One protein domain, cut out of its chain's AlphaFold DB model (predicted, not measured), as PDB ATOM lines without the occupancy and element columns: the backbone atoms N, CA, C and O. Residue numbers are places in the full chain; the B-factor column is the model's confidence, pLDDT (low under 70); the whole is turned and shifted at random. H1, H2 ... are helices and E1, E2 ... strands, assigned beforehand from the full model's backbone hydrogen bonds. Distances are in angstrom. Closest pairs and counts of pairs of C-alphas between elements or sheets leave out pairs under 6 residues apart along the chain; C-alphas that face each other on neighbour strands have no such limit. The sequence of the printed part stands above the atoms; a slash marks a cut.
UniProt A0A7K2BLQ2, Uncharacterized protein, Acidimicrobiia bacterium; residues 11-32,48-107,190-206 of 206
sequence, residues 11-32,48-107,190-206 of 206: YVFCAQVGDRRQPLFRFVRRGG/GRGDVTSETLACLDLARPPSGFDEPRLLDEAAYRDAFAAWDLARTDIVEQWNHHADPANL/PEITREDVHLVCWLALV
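What this domain is: This is residues 11 to 32, 48 to 107 and 190 to 206 of the 206 residues of an uncharacterized protein of Acidimicrobiia bacterium (UniProt A0A7K2BLQ2). A small twisted sheet of three strands lies between two helices: long H2 over one face, short H1 over the other, making three layers. H2 makes the longest axis, and residues 66 to 72 stick out. The printed part has 99 residues, with E1 E2 H1 H2 H3 E3 in chain order; the antiparallel sheet runs E2 E1 E3. Mixed in class, it is compact, radius of gyration of the C-alphas 14.3 A, spanning 47 by 25 by 24 A.

Where its parts are: E1, residues 11 to 17, begins at C-alpha 11 (50.019, -7.821, 1.054). E2 is 24 to 29, H1 56 to 62, H2 77 to 102, 37.8 A long, and H3 104 to 107. E3, 197 to 205, 22.2 A, ends at C-alpha 205 (51.238, -9.523, 6.623).

How they stand to each other: E1 and E2 form a hairpin, N 13 and O 26 2.8 A apart; E1 and E3 have N 14 and O 201 at 2.9 A. H1 is on the sheet, the closest C-alphas to E2 being Phe 25 and Thr 56, 5.5 A. H2 is on the opposite face; its closest to E2 are Arg 26 and Ala 90, 5.8 A. Every O i to N i+4 pair is within hydrogen-bond range in H1, 20 of 22 in H2; H3 is too short for one.

The domain as a whole: Cuts leave C-alphas 32 and 48 12.4 A apart, 107 and 190 13.0 A. The H1 to H2 link is long. Residues 31 to 32 and 48 to 50 have pLDDT under 70.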
ATOM      1  N   TYR A  11      51.276  -7.241   1.503       94.19
ATOM      2  CA  TYR A  11      50.019  -7.821   1.054       94.19
ATOM      3  C   TYR A  11      50.295  -8.917   0.048       94.19
ATOM      4  O   TYR A  11      51.001  -8.675  -0.925       94.19
ATOM      5  N   VAL A  12      49.716 -10.096   0.244       95.75
ATOM      6  CA  VAL A  12      49.715 -11.155  -0.769       95.75
ATOM      7  C   VAL A  12      48.341 -11.195  -1.419       95.75
ATOM      8  O   VAL A  12      47.339 -11.370  -0.732       95.75
ATOM      9  N   PHE A  13      48.295 -11.066  -2.740       97.56
ATOM     10  CA  PHE A  13      47.089 -11.159  -3.554       97.56
ATOM     11  C   PHE A  13      47.113 -12.435  -4.388       97.56
ATOM     12  O   PHE A  13      48.142 -12.789  -4.961       97.56
ATOM     13  N   CYS A  14      45.963 -13.094  -4.480       97.56
ATOM     14  CA  CYS A  14      45.677 -14.186  -5.399       97.56
ATOM     15  C   CYS A  14      44.643 -13.692  -6.411       97.56
ATOM     16  O   CYS A  14      43.534 -13.308  -6.030       97.56
ATOM     17  N   ALA A  15      45.006 -13.688  -7.688       97.19
ATOM     18  CA  ALA A  15      44.172 -13.188  -8.768       97.19
ATOM     19  C   ALA A  15      43.962 -14.251  -9.848       97.19
ATOM     20  O   ALA A  15      44.850 -15.048 -10.147       97.19
ATOM     21  N   GLN A  16      42.791 -14.225 -10.464       96.12
ATOM     22  CA  GLN A  16      42.481 -14.962 -11.678       96.12
ATOM     23  C   GLN A  16      42.509 -13.996 -12.864       96.12
ATOM     24  O   GLN A  16      42.075 -12.852 -12.737       96.12
ATOM     25  N   VAL A  17      43.026 -14.451 -14.006       94.69
ATOM     26  CA  VAL A  17      43.089 -13.654 -15.237       94.69
ATOM     27  C   VAL A  17      42.299 -14.353 -16.334       94.69
ATOM     28  O   VAL A  17      42.670 -15.458 -16.743       94.69
ATOM     29  N   GLY A  18      41.211 -13.723 -16.780       87.81
ATOM     30  CA  GLY A  18      40.254 -14.309 -17.719       87.81
ATOM     31  C   GLY A  18      39.831 -15.732 -17.318       87.81
ATOM     32  O   GLY A  18      39.588 -16.032 -16.144       87.81
ATOM     33  N   ASP A  19      39.835 -16.645 -18.291       84.25
ATOM     34  CA  ASP A  19      39.449 -18.054 -18.104       84.25
ATOM     35  C   ASP A  19      40.612 -18.976 -17.695       84.25
ATOM     36  O   ASP A  19      40.501 -20.209 -17.699       84.25
ATOM     37  N   ARG A  20      41.775 -18.409 -17.356       85.06
ATOM     38  CA  ARG A  20      42.959 -19.210 -17.046       85.06
ATOM     39  C   ARG A  20      42.787 -19.910 -15.695       85.06
ATOM     40  O   ARG A  20      42.558 -19.282 -14.669       85.06
ATOM     41  N   ARG A  21      42.980 -21.235 -15.683       84.44
ATOM     42  CA  ARG A  21      42.814 -22.074 -14.476       84.44
ATOM     43  C   ARG A  21      43.858 -21.840 -13.383       84.44
ATOM     44  O   ARG A  21      43.625 -22.215 -12.240       84.44
ATOM     45  N   GLN A  22      45.032 -21.323 -13.740       91.12
ATOM     46  CA  GLN A  22      46.124 -21.111 -12.790       91.12
ATOM     47  C   GLN A  22      46.045 -19.687 -12.232       91.12
ATOM     48  O   GLN A  22      46.107 -18.747 -13.029       91.12
ATOM     49  N   PRO A  23      45.931 -19.511 -10.902       94.25
ATOM     50  CA  PRO A  23      45.942 -18.189 -10.301       94.25
ATOM     51  C   PRO A  23      47.340 -17.572 -10.367       94.25
ATOM     52  O   PRO A  23      48.357 -18.269 -10.316       94.25
ATOM     53  N   LEU A  24      47.378 -16.248 -10.440       95.94
ATOM     54  CA  LEU A  24      48.588 -15.451 -10.309       95.94
ATOM     55  C   LEU A  24      48.677 -14.883  -8.897       95.94
ATOM     56  O   LEU A  24      47.674 -14.463  -8.320       95.94
ATOM     57  N   PHE A  25      49.894 -14.842  -8.364       96.75
ATOM     58  CA  PHE A  25      50.164 -14.267  -7.053       96.75
ATOM     59  C   PHE A  25      50.996 -13.000  -7.179       96.75
ATOM     60  O   PHE A  25      51.864 -12.901  -8.051       96.75
ATOM     61  N   ARG A  26      50.721 -12.041  -6.297       96.38
ATOM     62  CA  ARG A  26      51.524 -10.831  -6.124       96.38
ATOM     63  C   ARG A  26      51.723 -10.544  -4.659       96.38
ATOM     64  O   ARG A  26      50.742 -10.480  -3.924       96.38
ATOM     65  N   PHE A  27      52.964 -10.329  -4.252       95.25
ATOM     66  CA  PHE A  27      53.259  -9.715  -2.967       95.25
ATOM     67  C   PHE A  27      53.593  -8.241  -3.172       95.25
ATOM     68  O   PHE A  27      54.384  -7.918  -4.051       95.25
ATOM     69  N   VAL A  28      52.999  -7.362  -2.370       93.94
ATOM     70  CA  VAL A  28      53.260  -5.920  -2.372       93.94
ATOM     71  C   VAL A  28      53.755  -5.511  -0.995       93.94
ATOM     72  O   VAL A  28      53.033  -5.649  -0.007       93.94
ATOM     73  N   ARG A  29      54.986  -5.010  -0.916       90.69
ATOM     74  CA  ARG A  29      55.623  -4.643   0.352       90.69
ATOM     75  C   ARG A  29      54.992  -3.383   0.954       90.69
ATOM     76  O   ARG A  29      54.768  -2.392   0.260       90.69
ATOM     77  N   ARG A  30      54.752  -3.385   2.267       82.00
ATOM     78  CA  ARG A  30      54.248  -2.216   3.002       82.00
ATOM     79  C   ARG A  30      55.389  -1.215   3.232       82.00
ATOM     80  O   ARG A  30      56.474  -1.600   3.653       82.00
ATOM     81  N   GLY A  31      55.156   0.072   2.963       64.88
ATOM     82  CA  GLY A  31      56.153   1.138   3.177       64.88
ATOM     83  C   GLY A  31      57.127   1.388   2.015       64.88
ATOM     84  O   GLY A  31      57.990   2.256   2.124       64.88
ATOM     85  N   GLY A  32      56.963   0.687   0.892       50.12
ATOM     86  CA  GLY A  32      57.606   1.013  -0.376       50.12
ATOM     87  C   GLY A  32      56.918   2.188  -1.066       50.12
ATOM     88  O   GLY A  32      56.051   2.005  -1.914       50.12
ATOM     89  N   GLY A  48      60.530  -7.828 -10.380       45.16
ATOM     90  CA  GLY A  48      59.665  -6.981  -9.571       45.16
ATOM     91  C   GLY A  48      60.040  -5.513  -9.739       45.16
ATOM     92  O   GLY A  48      61.210  -5.153  -9.587       45.16
ATOM     93  N   ARG A  49      59.064  -4.620  -9.971       54.78
ATOM     94  CA  ARG A  49      59.211  -3.235  -9.474       54.78
ATOM     95  C   ARG A  49      59.589  -3.364  -7.999       54.78
ATOM     96  O   ARG A  49      59.013  -4.223  -7.353       54.78
ATOM     97  N   GLY A  50      60.529  -2.582  -7.466       58.66
ATOM     98  CA  GLY A  50      61.169  -2.830  -6.153       58.66
ATOM     99  C   GLY A  50      60.253  -3.051  -4.929       58.66
ATOM    100  O   GLY A  50      60.756  -3.384  -3.860       58.66
ATOM    101  N   ASP A  51      58.935  -2.915  -5.090       81.31
ATOM    102  CA  ASP A  51      57.897  -3.155  -4.091       81.31
ATOM    103  C   ASP A  51      56.891  -4.277  -4.441       81.31
ATOM    104  O   ASP A  51      56.042  -4.576  -3.605       81.31
ATOM    105  N   VAL A  52      56.969  -4.916  -5.620       91.81
ATOM    106  CA  VAL A  52      56.075  -6.005  -6.066       91.81
ATOM    107  C   VAL A  52      56.871  -7.265  -6.421       91.81
ATOM    108  O   VAL A  52      57.743  -7.233  -7.279       91.81
ATOM    109  N   THR A  53      56.544  -8.398  -5.804       93.44
ATOM    110  CA  THR A  53      57.106  -9.724  -6.116       93.44
ATOM    111  C   THR A  53      56.077 -10.544  -6.888       93.44
ATOM    112  O   THR A  53      54.912 -10.612  -6.487       93.44
ATOM    113  N   SER A  54      56.493 -11.166  -7.994       94.06
ATOM    114  CA  SER A  54      55.609 -11.897  -8.915       94.06
ATOM    115  C   SER A  54      55.870 -13.404  -8.967       94.06
ATOM    116  O   SER A  54      55.059 -14.140  -9.533       94.06
ATOM    117  N   GLU A  55      56.950 -13.904  -8.349       93.12
ATOM    118  CA  GLU A  55      57.205 -15.341  -8.292       93.12
ATOM    119  C   GLU A  55      56.219 -16.040  -7.347       93.12
ATOM    120  O   GLU A  55      56.190 -15.787  -6.140       93.12
ATOM    121  N   THR A  56      55.445 -16.990  -7.882       92.94
ATOM    122  CA  THR A  56      54.420 -17.735  -7.132       92.94
ATOM    123  C   THR A  56      54.956 -18.359  -5.846       92.94
ATOM    124  O   THR A  56      54.354 -18.194  -4.788       92.94
ATOM    125  N   LEU A  57      56.095 -19.059  -5.903       93.38
ATOM    126  CA  LEU A  57      56.658 -19.712  -4.718       93.38
ATOM    127  C   LEU A  57      57.133 -18.703  -3.669       93.38
ATOM    128  O   LEU A  57      56.933 -18.953  -2.487       93.38
ATOM    129  N   ALA A  58      57.692 -17.563  -4.085       91.50
ATOM    130  CA  ALA A  58      58.089 -16.504  -3.160       91.50
ATOM    131  C   ALA A  58      56.863 -15.895  -2.465       91.50
ATOM    132  O   ALA A  58      56.848 -15.756  -1.246       91.50
ATOM    133  N   CYS A  59      55.790 -15.620  -3.215       93.81
ATOM    134  CA  CYS A  59      54.537 -15.114  -2.650       93.81
ATOM    135  C   CYS A  59      53.914 -16.097  -1.646       93.81
ATOM    136  O   CYS A  59      53.442 -15.688  -0.587       93.81
ATOM    137  N   LEU A  60      53.918 -17.395  -1.964       92.50
ATOM    138  CA  LEU A  60      53.378 -18.438  -1.087       92.50
ATOM    139  C   LEU A  60      54.242 -18.672   0.157       92.50
ATOM    140  O   LEU A  60      53.702 -18.942   1.229       92.50
ATOM    141  N   ASP A  61      55.565 -18.567   0.031       91.50
ATOM    142  CA  ASP A  61      56.480 -18.641   1.171       91.50
ATOM    143  C   ASP A  61      56.283 -17.441   2.108       91.50
ATOM    144  O   ASP A  61      56.103 -17.609   3.315       91.50
ATOM    145  N   LEU A  62      56.160 -16.233   1.544       90.75
ATOM    146  CA  LEU A  62      55.822 -15.023   2.294       90.75
ATOM    147  C   LEU A  62      54.470 -15.147   3.004       90.75
ATOM    148  O   LEU A  62      54.378 -14.764   4.169       90.75
ATOM    149  N   ALA A  63      53.464 -15.742   2.360       90.38
ATOM    150  CA  ALA A  63      52.139 -15.968   2.939       90.38
ATOM    151  C   ALA A  63      52.115 -17.002   4.080       90.38
ATOM    152  O   ALA A  63      51.097 -17.133   4.761       90.38
ATOM    153  N   ARG A  64      53.197 -17.762   4.300       89.00
ATOM    154  CA  ARG A  64      53.235 -18.786   5.347       89.00
ATOM    155  C   ARG A  64      53.343 -18.139   6.737       89.00
ATOM    156  O   ARG A  64      54.372 -17.522   7.026       89.00
ATOM    157  N   PRO A  65      52.357 -18.323   7.631       85.56
ATOM    158  CA  PRO A  65      52.435 -17.778   8.982       85.56
ATOM    159  C   PRO A  65      53.605 -18.414   9.753       85.56
ATOM    160  O   PRO A  65      53.774 -19.638   9.690       85.56
ATOM    161  N   PRO A  66      54.422 -17.626  10.478       83.06
ATOM    162  CA  PRO A  66      55.590 -18.146  11.185       83.06
ATOM    163  C   PRO A  66      55.203 -19.112  12.312       83.06
ATOM    164  O   PRO A  66      55.910 -20.099  12.518       83.06
ATOM    165  N   SER A  67      54.064 -18.888  12.974       85.62
ATOM    166  CA  SER A  67      53.541 -19.769  14.030       85.62
ATOM    167  C   SER A  67      52.476 -20.752  13.523       85.62
ATOM    168  O   SER A  67      51.727 -21.330  14.307       85.62
ATOM    169  N   GLY A  68      52.372 -20.958  12.206       84.75
ATOM    170  CA  GLY A  68      51.383 -21.871  11.638       84.75
ATOM    171  C   GLY A  68      49.945 -21.442  11.955       84.75
ATOM    172  O   GLY A  68      49.561 -20.298  11.728       84.75
ATOM    173  N   PHE A  69      49.135 -22.374  12.461       83.56
ATOM    174  CA  PHE A  69      47.726 -22.121  12.785       83.56
ATOM    175  C   PHE A  69      47.513 -21.285  14.053       83.56
ATOM    176  O   PHE A  69      46.414 -20.761  14.231       83.56
ATOM    177  N   ASP A  70      48.543 -21.142  14.889       85.94
ATOM    178  CA  ASP A  70      48.482 -20.383  16.143       85.94
ATOM    179  C   ASP A  70      48.730 -18.880  15.934       85.94
ATOM    180  O   ASP A  70      48.638 -18.091  16.875       85.94
ATOM    181  N   GLU A  71      49.036 -18.468  14.700       85.19
ATOM    182  CA  GLU A  71      49.268 -17.068  14.361       85.19
ATOM    183  C   GLU A  71      47.979 -16.236  14.538       85.19
ATOM    184  O   GLU A  71      46.934 -16.576  13.960       85.19
ATOM    185  N   PRO A  72      48.020 -15.131  15.307       84.38
ATOM    186  CA  PRO A  72      46.864 -14.266  15.496       84.38
ATOM    187  C   PRO A  72      46.355 -13.681  14.177       84.38
ATOM    188  O   PRO A  72      47.105 -13.134  13.374       84.38
ATOM    189  N   ARG A  73      45.037 -13.730  13.977       83.75
ATOM    190  CA  ARG A  73      44.379 -13.120  12.815       83.75
ATOM    191  C   ARG A  73      43.992 -11.690  13.152       83.75
ATOM    192  O   ARG A  73      42.884 -11.437  13.619       83.75
ATOM    193  N   LEU A  74      44.930 -10.775  12.953       83.94
ATOM    194  CA  LEU A  74      44.743  -9.356  13.218       83.94
ATOM    195  C   LEU A  74      44.781  -8.589  11.900       83.94
ATOM    196  O   LEU A  74      45.764  -8.641  11.169       83.94
ATOM    197  N   LEU A  75      43.696  -7.878  11.608       86.50
ATOM    198  CA  LEU A  75      43.622  -6.953  10.487       86.50
ATOM    199  C   LEU A  75      43.169  -5.605  11.028       86.50
ATOM    200  O   LEU A  75      41.997  -5.428  11.359       86.50
ATOM    201  N   ASP A  76      44.117  -4.684  11.178       87.50
ATOM    202  CA  ASP A  76      43.796  -3.323  11.587       87.50
ATOM    203  C   ASP A  76      43.192  -2.511  10.422       87.50
ATOM    204  O   ASP A  76      43.361  -2.826   9.239       87.50
ATOM    205  N   GLU A  77      42.463  -1.447  10.761       88.12
ATOM    206  CA  GLU A  77      41.758  -0.596   9.790       88.12
ATOM    207  C   GLU A  77      42.718   0.146   8.842       88.12
ATOM    208  O   GLU A  77      42.348   0.539   7.735       88.12
ATOM    209  N   ALA A  78      43.965   0.377   9.260       86.81
ATOM    210  CA  ALA A  78      44.966   0.987   8.393       86.81
ATOM    211  C   ALA A  78      45.411  -0.010   7.316       86.81
ATOM    212  O   ALA A  78      45.369   0.311   6.135       86.81
ATOM    213  N   ALA A  79      45.740  -1.240   7.708       87.19
ATOM    214  CA  ALA A  79      46.147  -2.320   6.830       87.19
ATOM    215  C   ALA A  79      45.040  -2.680   5.837       87.19
ATOM    216  O   ALA A  79      45.343  -2.895   4.666       87.19
ATOM    217  N   TYR A  80      43.776  -2.689   6.275       90.62
ATOM    218  CA  TYR A  80      42.628  -2.893   5.389       90.62
ATOM    219  C   TYR A  80      42.509  -1.795   4.321       90.62
ATOM    220  O   TYR A  80      42.352  -2.100   3.141       90.62
ATOM    221  N   ARG A  81      42.631  -0.516   4.701       89.62
ATOM    222  CA  ARG A  81      42.569   0.606   3.744       89.62
ATOM    223  C   ARG A  81      43.763   0.633   2.787       89.62
ATOM    224  O   ARG A  81      43.585   0.846   1.591       89.62
ATOM    225  N   ASP A  82      44.959   0.372   3.298       90.25
ATOM    226  CA  ASP A  82      46.199   0.313   2.517       90.25
ATOM    227  C   ASP A  82      46.163  -0.819   1.464       90.25
ATOM    228  O   ASP A  82      46.755  -0.693   0.388       90.25
ATOM    229  N   ALA A  83      45.409  -1.899   1.723       92.06
ATOM    230  CA  ALA A  83      45.271  -3.031   0.806       92.06
ATOM    231  C   ALA A  83      44.680  -2.639  -0.559       92.06
ATOM    232  O   ALA A  83      45.024  -3.256  -1.564       92.06
ATOM    233  N   PHE A  84      43.833  -1.605  -0.635       92.44
ATOM    234  CA  PHE A  84      43.255  -1.144  -1.905       92.44
ATOM    235  C   PHE A  84      44.321  -0.547  -2.833       92.44
ATOM    236  O   PHE A  84      44.377  -0.892  -4.014       92.44
ATOM    237  N   ALA A  85      45.207   0.294  -2.294       91.88
ATOM    238  CA  ALA A  85      46.317   0.862  -3.058       91.88
ATOM    239  C   ALA A  85      47.333  -0.219  -3.453       91.88
ATOM    240  O   ALA A  85      47.820  -0.242  -4.584       91.88
ATOM    241  N   ALA A  86      47.612  -1.157  -2.542       93.19
ATOM    242  CA  ALA A  86      48.463  -2.304  -2.833       93.19
ATOM    243  C   ALA A  86      47.864  -3.202  -3.930       93.19
ATOM    244  O   ALA A  86      48.585  -3.661  -4.816       93.19
ATOM    245  N   TRP A  87      46.544  -3.401  -3.931       95.69
ATOM    246  CA  TRP A  87      45.861  -4.149  -4.981       95.69
ATOM    247  C   TRP A  87      45.984  -3.464  -6.344       95.69
ATOM    248  O   TRP A  87      46.253  -4.132  -7.341       95.69
ATOM    249  N   ASP A  88      45.861  -2.138  -6.408       94.31
ATOM    250  CA  ASP A  88      46.052  -1.408  -7.663       94.31
ATOM    251  C   ASP A  88      47.472  -1.561  -8.224       94.31
ATOM    252  O   ASP A  88      47.633  -1.715  -9.441       94.31
ATOM    253  N   LEU A  89      48.495  -1.592  -7.363       93.81
ATOM    254  CA  LEU A  89      49.873  -1.890  -7.766       93.81
ATOM    255  C   LEU A  89      50.002  -3.320  -8.303       93.81
ATOM    256  O   LEU A  89      50.506  -3.508  -9.411       93.81
ATOM    257  N   ALA A  90      49.493  -4.312  -7.567       95.25
ATOM    258  CA  ALA A  90      49.518  -5.717  -7.970       95.25
ATOM    259  C   ALA A  90      48.795  -5.954  -9.305       95.25
ATOM    260  O   ALA A  90      49.327  -6.609 -10.198       95.25
ATOM    261  N   ARG A  91      47.597  -5.386  -9.471       96.25
ATOM    262  CA  ARG A  91      46.805  -5.492 -10.701       96.25
ATOM    263  C   ARG A  91      47.509  -4.843 -11.889       96.25
ATOM    264  O   ARG A  91      47.478  -5.390 -12.986       96.25
ATOM    265  N   THR A  92      48.144  -3.690 -11.679       95.31
ATOM    266  CA  THR A  92      48.931  -3.017 -12.725       95.31
ATOM    267  C   THR A  92      50.106  -3.877 -13.161       95.31
ATOM    268  O   THR A  92      50.294  -4.076 -14.355       95.31
ATOM    269  N   ASP A  93      50.848  -4.430 -12.202       95.50
ATOM    270  CA  ASP A  93      51.974  -5.319 -12.479       95.50
ATOM    271  C   ASP A  93      51.538  -6.583 -13.246       95.50
ATOM    272  O   ASP A  93      52.195  -6.974 -14.206       95.50
ATOM    273  N   ILE A  94      50.390  -7.182 -12.893       95.19
ATOM    274  CA  ILE A  94      49.816  -8.319 -13.635       95.19
ATOM    275  C   ILE A  94      49.555  -7.950 -15.098       95.19
ATOM    276  O   ILE A  94      49.988  -8.683 -15.984       95.19
ATOM    277  N   VAL A  95      48.864  -6.836 -15.356       95.56
ATOM    278  CA  VAL A  95      48.528  -6.406 -16.725       95.56
ATOM    279  C   VAL A  95      49.789  -6.093 -17.527       95.56
ATOM    280  O   VAL A  95      49.921  -6.547 -18.661       95.56
ATOM    281  N   GLU A  96      50.733  -5.353 -16.944       93.69
ATOM    282  CA  GLU A  96      51.991  -5.005 -17.608       93.69
ATOM    283  C   GLU A  96      52.818  -6.251 -17.947       93.69
ATOM    284  O   GLU A  96      53.244  -6.406 -19.093       93.69
ATOM    285  N   GLN A  97      53.015  -7.165 -16.990       92.31
ATOM    286  CA  GLN A  97      53.786  -8.386 -17.226       92.31
ATOM    287  C   GLN A  97      53.085  -9.304 -18.232       92.31
ATOM    288  O   GLN A  97      53.740  -9.892 -19.093       92.31
ATOM    289  N   TRP A  98      51.761  -9.425 -18.150       92.75
ATOM    290  CA  TRP A  98      50.999 -10.231 -19.095       92.75
ATOM    291  C   TRP A  98      51.125  -9.690 -20.513       92.75
ATOM    292  O   TRP A  98      51.514 -10.429 -21.412       92.75
ATOM    293  N   ASN A  99      50.861  -8.396 -20.708       93.25
ATOM    294  CA  ASN A  99      50.903  -7.786 -22.033       93.25
ATOM    295  C   ASN A  99      52.330  -7.728 -22.593       93.25
ATOM    296  O   ASN A  99      52.519  -7.862 -23.796       93.25
ATOM    297  N   HIS A 100      53.352  -7.650 -21.733       90.00
ATOM    298  CA  HIS A 100      54.735  -7.848 -22.160       90.00
ATOM    299  C   HIS A 100      54.947  -9.225 -22.808       90.00
ATOM    300  O   HIS A 100      55.605  -9.311 -23.840       90.00
ATOM    301  N   HIS A 101      54.365 -10.292 -22.250       84.88
ATOM    302  CA  HIS A 101      54.425 -11.647 -22.815       84.88
ATOM    303  C   HIS A 101      53.375 -11.926 -23.907       84.88
ATOM    304  O   HIS A 101      53.461 -12.951 -24.579       84.88
ATOM    305  N   ALA A 102      52.392 -11.043 -24.089       87.94
ATOM    306  CA  ALA A 102      51.455 -11.073 -25.210       87.94
ATOM    307  C   ALA A 102      52.046 -10.433 -26.478       87.94
ATOM    308  O   ALA A 102      51.628 -10.756 -27.583       87.94
ATOM    309  N   ASP A 103      53.034  -9.546 -26.339       86.81
ATOM    310  CA  ASP A 103      53.681  -8.886 -27.471       86.81
ATOM    311  C   ASP A 103      54.630  -9.854 -28.219       86.81
ATOM    312  O   ASP A 103      55.640 -10.299 -27.651       86.81
ATOM    313  N   PRO A 104      54.372 -10.152 -29.512       81.88
ATOM    314  CA  PRO A 104      55.217 -11.028 -30.319       81.88
ATOM    315  C   PRO A 104      56.689 -10.605 -30.363       81.88
ATOM    316  O   PRO A 104      57.565 -11.465 -30.461       81.88
ATOM    317  N   ALA A 105      56.989  -9.306 -30.272       82.44
ATOM    318  CA  ALA A 105      58.363  -8.811 -30.285       82.44
ATOM    319  C   ALA A 105      59.161  -9.275 -29.055       82.44
ATOM    320  O   ALA A 105      60.367  -9.504 -29.156       82.44
ATOM    321  N   ASN A 106      58.494  -9.473 -27.913       83.62
ATOM    322  CA  ASN A 106      59.116  -9.972 -26.684       83.62
ATOM    323  C   ASN A 106      59.217 -11.506 -26.655       83.62
ATOM    324  O   ASN A 106      60.019 -12.055 -25.900       83.62
ATOM    325  N   LEU A 107      58.438 -12.201 -27.493       78.50
ATOM    326  CA  LEU A 107      58.481 -13.660 -27.654       78.50
ATOM    327  C   LEU A 107      59.575 -14.125 -28.623       78.50
ATOM    328  O   LEU A 107      59.932 -15.308 -28.640       78.50
ATOM    329  N   PRO A 190      46.549 -13.645 -25.442       89.81
ATOM    330  CA  PRO A 190      45.648 -12.536 -25.723       89.81
ATOM    331  C   PRO A 190      46.015 -11.352 -24.827       89.81
ATOM    332  O   PRO A 190      46.321 -11.539 -23.646       89.81
ATOM    333  N   GLU A 191      45.978 -10.142 -25.377       92.12
ATOM    334  CA  GLU A 191      46.111  -8.926 -24.577       92.12
ATOM    335  C   GLU A 191      44.975  -8.842 -23.555       92.12
ATOM    336  O   GLU A 191      43.836  -9.220 -23.838       92.12
ATOM    337  N   ILE A 192      45.294  -8.340 -22.366       94.88
ATOM    338  CA  ILE A 192      44.326  -8.147 -21.290       94.88
ATOM    339  C   ILE A 192      44.288  -6.695 -20.840       94.88
ATOM    340  O   ILE A 192      45.241  -5.922 -20.980       94.88
ATOM    341  N   THR A 193      43.182  -6.345 -20.210       95.62
ATOM    342  CA  THR A 193      42.979  -5.094 -19.498       95.62
ATOM    343  C   THR A 193      42.925  -5.342 -17.991       95.62
ATOM    344  O   THR A 193      43.003  -6.466 -17.496       95.62
ATOM    345  N   ARG A 194      42.761  -4.267 -17.216       94.81
ATOM    346  CA  ARG A 194      42.539  -4.369 -15.767       94.81
ATOM    347  C   ARG A 194      41.218  -5.051 -15.401       94.81
ATOM    348  O   ARG A 194      41.084  -5.467 -14.253       94.81
ATOM    349  N   GLU A 195      40.252  -5.099 -16.315       94.81
ATOM    350  CA  GLU A 195      38.933  -5.700 -16.077       94.81
ATOM    351  C   GLU A 195      38.998  -7.227 -16.107       94.81
ATOM    352  O   GLU A 195      38.249  -7.876 -15.385       94.81
ATOM    353  N   ASP A 196      39.964  -7.781 -16.841       96.19
ATOM    354  CA  ASP A 196      40.205  -9.221 -16.952       96.19
ATOM    355  C   ASP A 196      40.925  -9.810 -15.726       96.19
ATOM    356  O   ASP A 196      41.117 -11.023 -15.638       96.19
ATOM    357  N   VAL A 197      41.363  -8.962 -14.786       97.00
ATOM    358  CA  VAL A 197      42.089  -9.360 -13.573       97.00
ATOM    359  C   VAL A 197      41.152  -9.323 -12.370       97.00
ATOM    360  O   VAL A 197      40.850  -8.265 -11.810       97.00
ATOM    361  N   HIS A 198      40.738 -10.503 -11.925       96.06
ATOM    362  CA  HIS A 198      39.788 -10.681 -10.834       96.06
ATOM    363  C   HIS A 198      40.497 -11.100  -9.548       96.06
ATOM    364  O   HIS A 198      41.191 -12.115  -9.502       96.06
ATOM    365  N   LEU A 199      40.304 -10.332  -8.476       96.81
ATOM    366  CA  LEU A 199      40.805 -10.690  -7.152       96.81
ATOM    367  C   LEU A 199      40.009 -11.877  -6.591       96.81
ATOM    368  O   LEU A 199      38.788 -11.796  -6.472       96.81
ATOM    369  N   VAL A 200      40.700 -12.953  -6.208       96.25
ATOM    370  CA  VAL A 200      40.095 -14.139  -5.582       96.25
ATOM    371  C   VAL A 200      40.151 -14.020  -4.063       96.25
ATOM    372  O   VAL A 200      39.135 -14.118  -3.380       96.25
ATOM    373  N   CYS A 201      41.348 -13.799  -3.521       95.62
ATOM    374  CA  CYS A 201      41.567 -13.582  -2.097       95.62
ATOM    375  C   CYS A 201      42.874 -12.825  -1.856       95.62
ATOM    376  O   CYS A 201      43.717 -12.703  -2.748       95.62
ATOM    377  N   TRP A 202      43.043 -12.314  -0.640       96.00
ATOM    378  CA  TRP A 202      44.258 -11.626  -0.228       96.00
ATOM    379  C   TRP A 202      44.526 -11.801   1.268       96.00
ATOM    380  O   TRP A 202      43.636 -12.184   2.029       96.00
ATOM    381  N   LEU A 203      45.766 -11.532   1.670       93.00
ATOM    382  CA  LEU A 203      46.247 -11.603   3.047       93.00
ATOM    383  C   LEU A 203      47.106 -10.373   3.358       93.00
ATOM    384  O   LEU A 203      47.975 -10.020   2.560       93.00
ATOM    385  N   ALA A 204      46.890  -9.754   4.521       91.75
ATOM    386  CA  ALA A 204      47.821  -8.785   5.093       91.75
ATOM    387  C   ALA A 204      48.854  -9.506   5.964       91.75
ATOM    388  O   ALA A 204      48.498 -10.327   6.807       91.75
ATOM    389  N   LEU A 205      50.118  -9.155   5.773       88.75
ATOM    390  CA  LEU A 205      51.238  -9.523   6.623       88.75
ATOM    391  C   LEU A 205      51.632  -8.252   7.385       88.75
ATOM    392  O   LEU A 205      52.086  -7.284   6.771       88.75
ATOM    393  N   VAL A 206      51.373  -8.223   8.693       78.38
ATOM    394  CA  VAL A 206      51.561  -7.052   9.570       78.38
ATOM    395  C   VAL A 206      52.551  -7.329  10.687       78.38
ATOM    396  O   VAL A 206      52.639  -8.500  11.117       78.38
TER     397      VAL A 206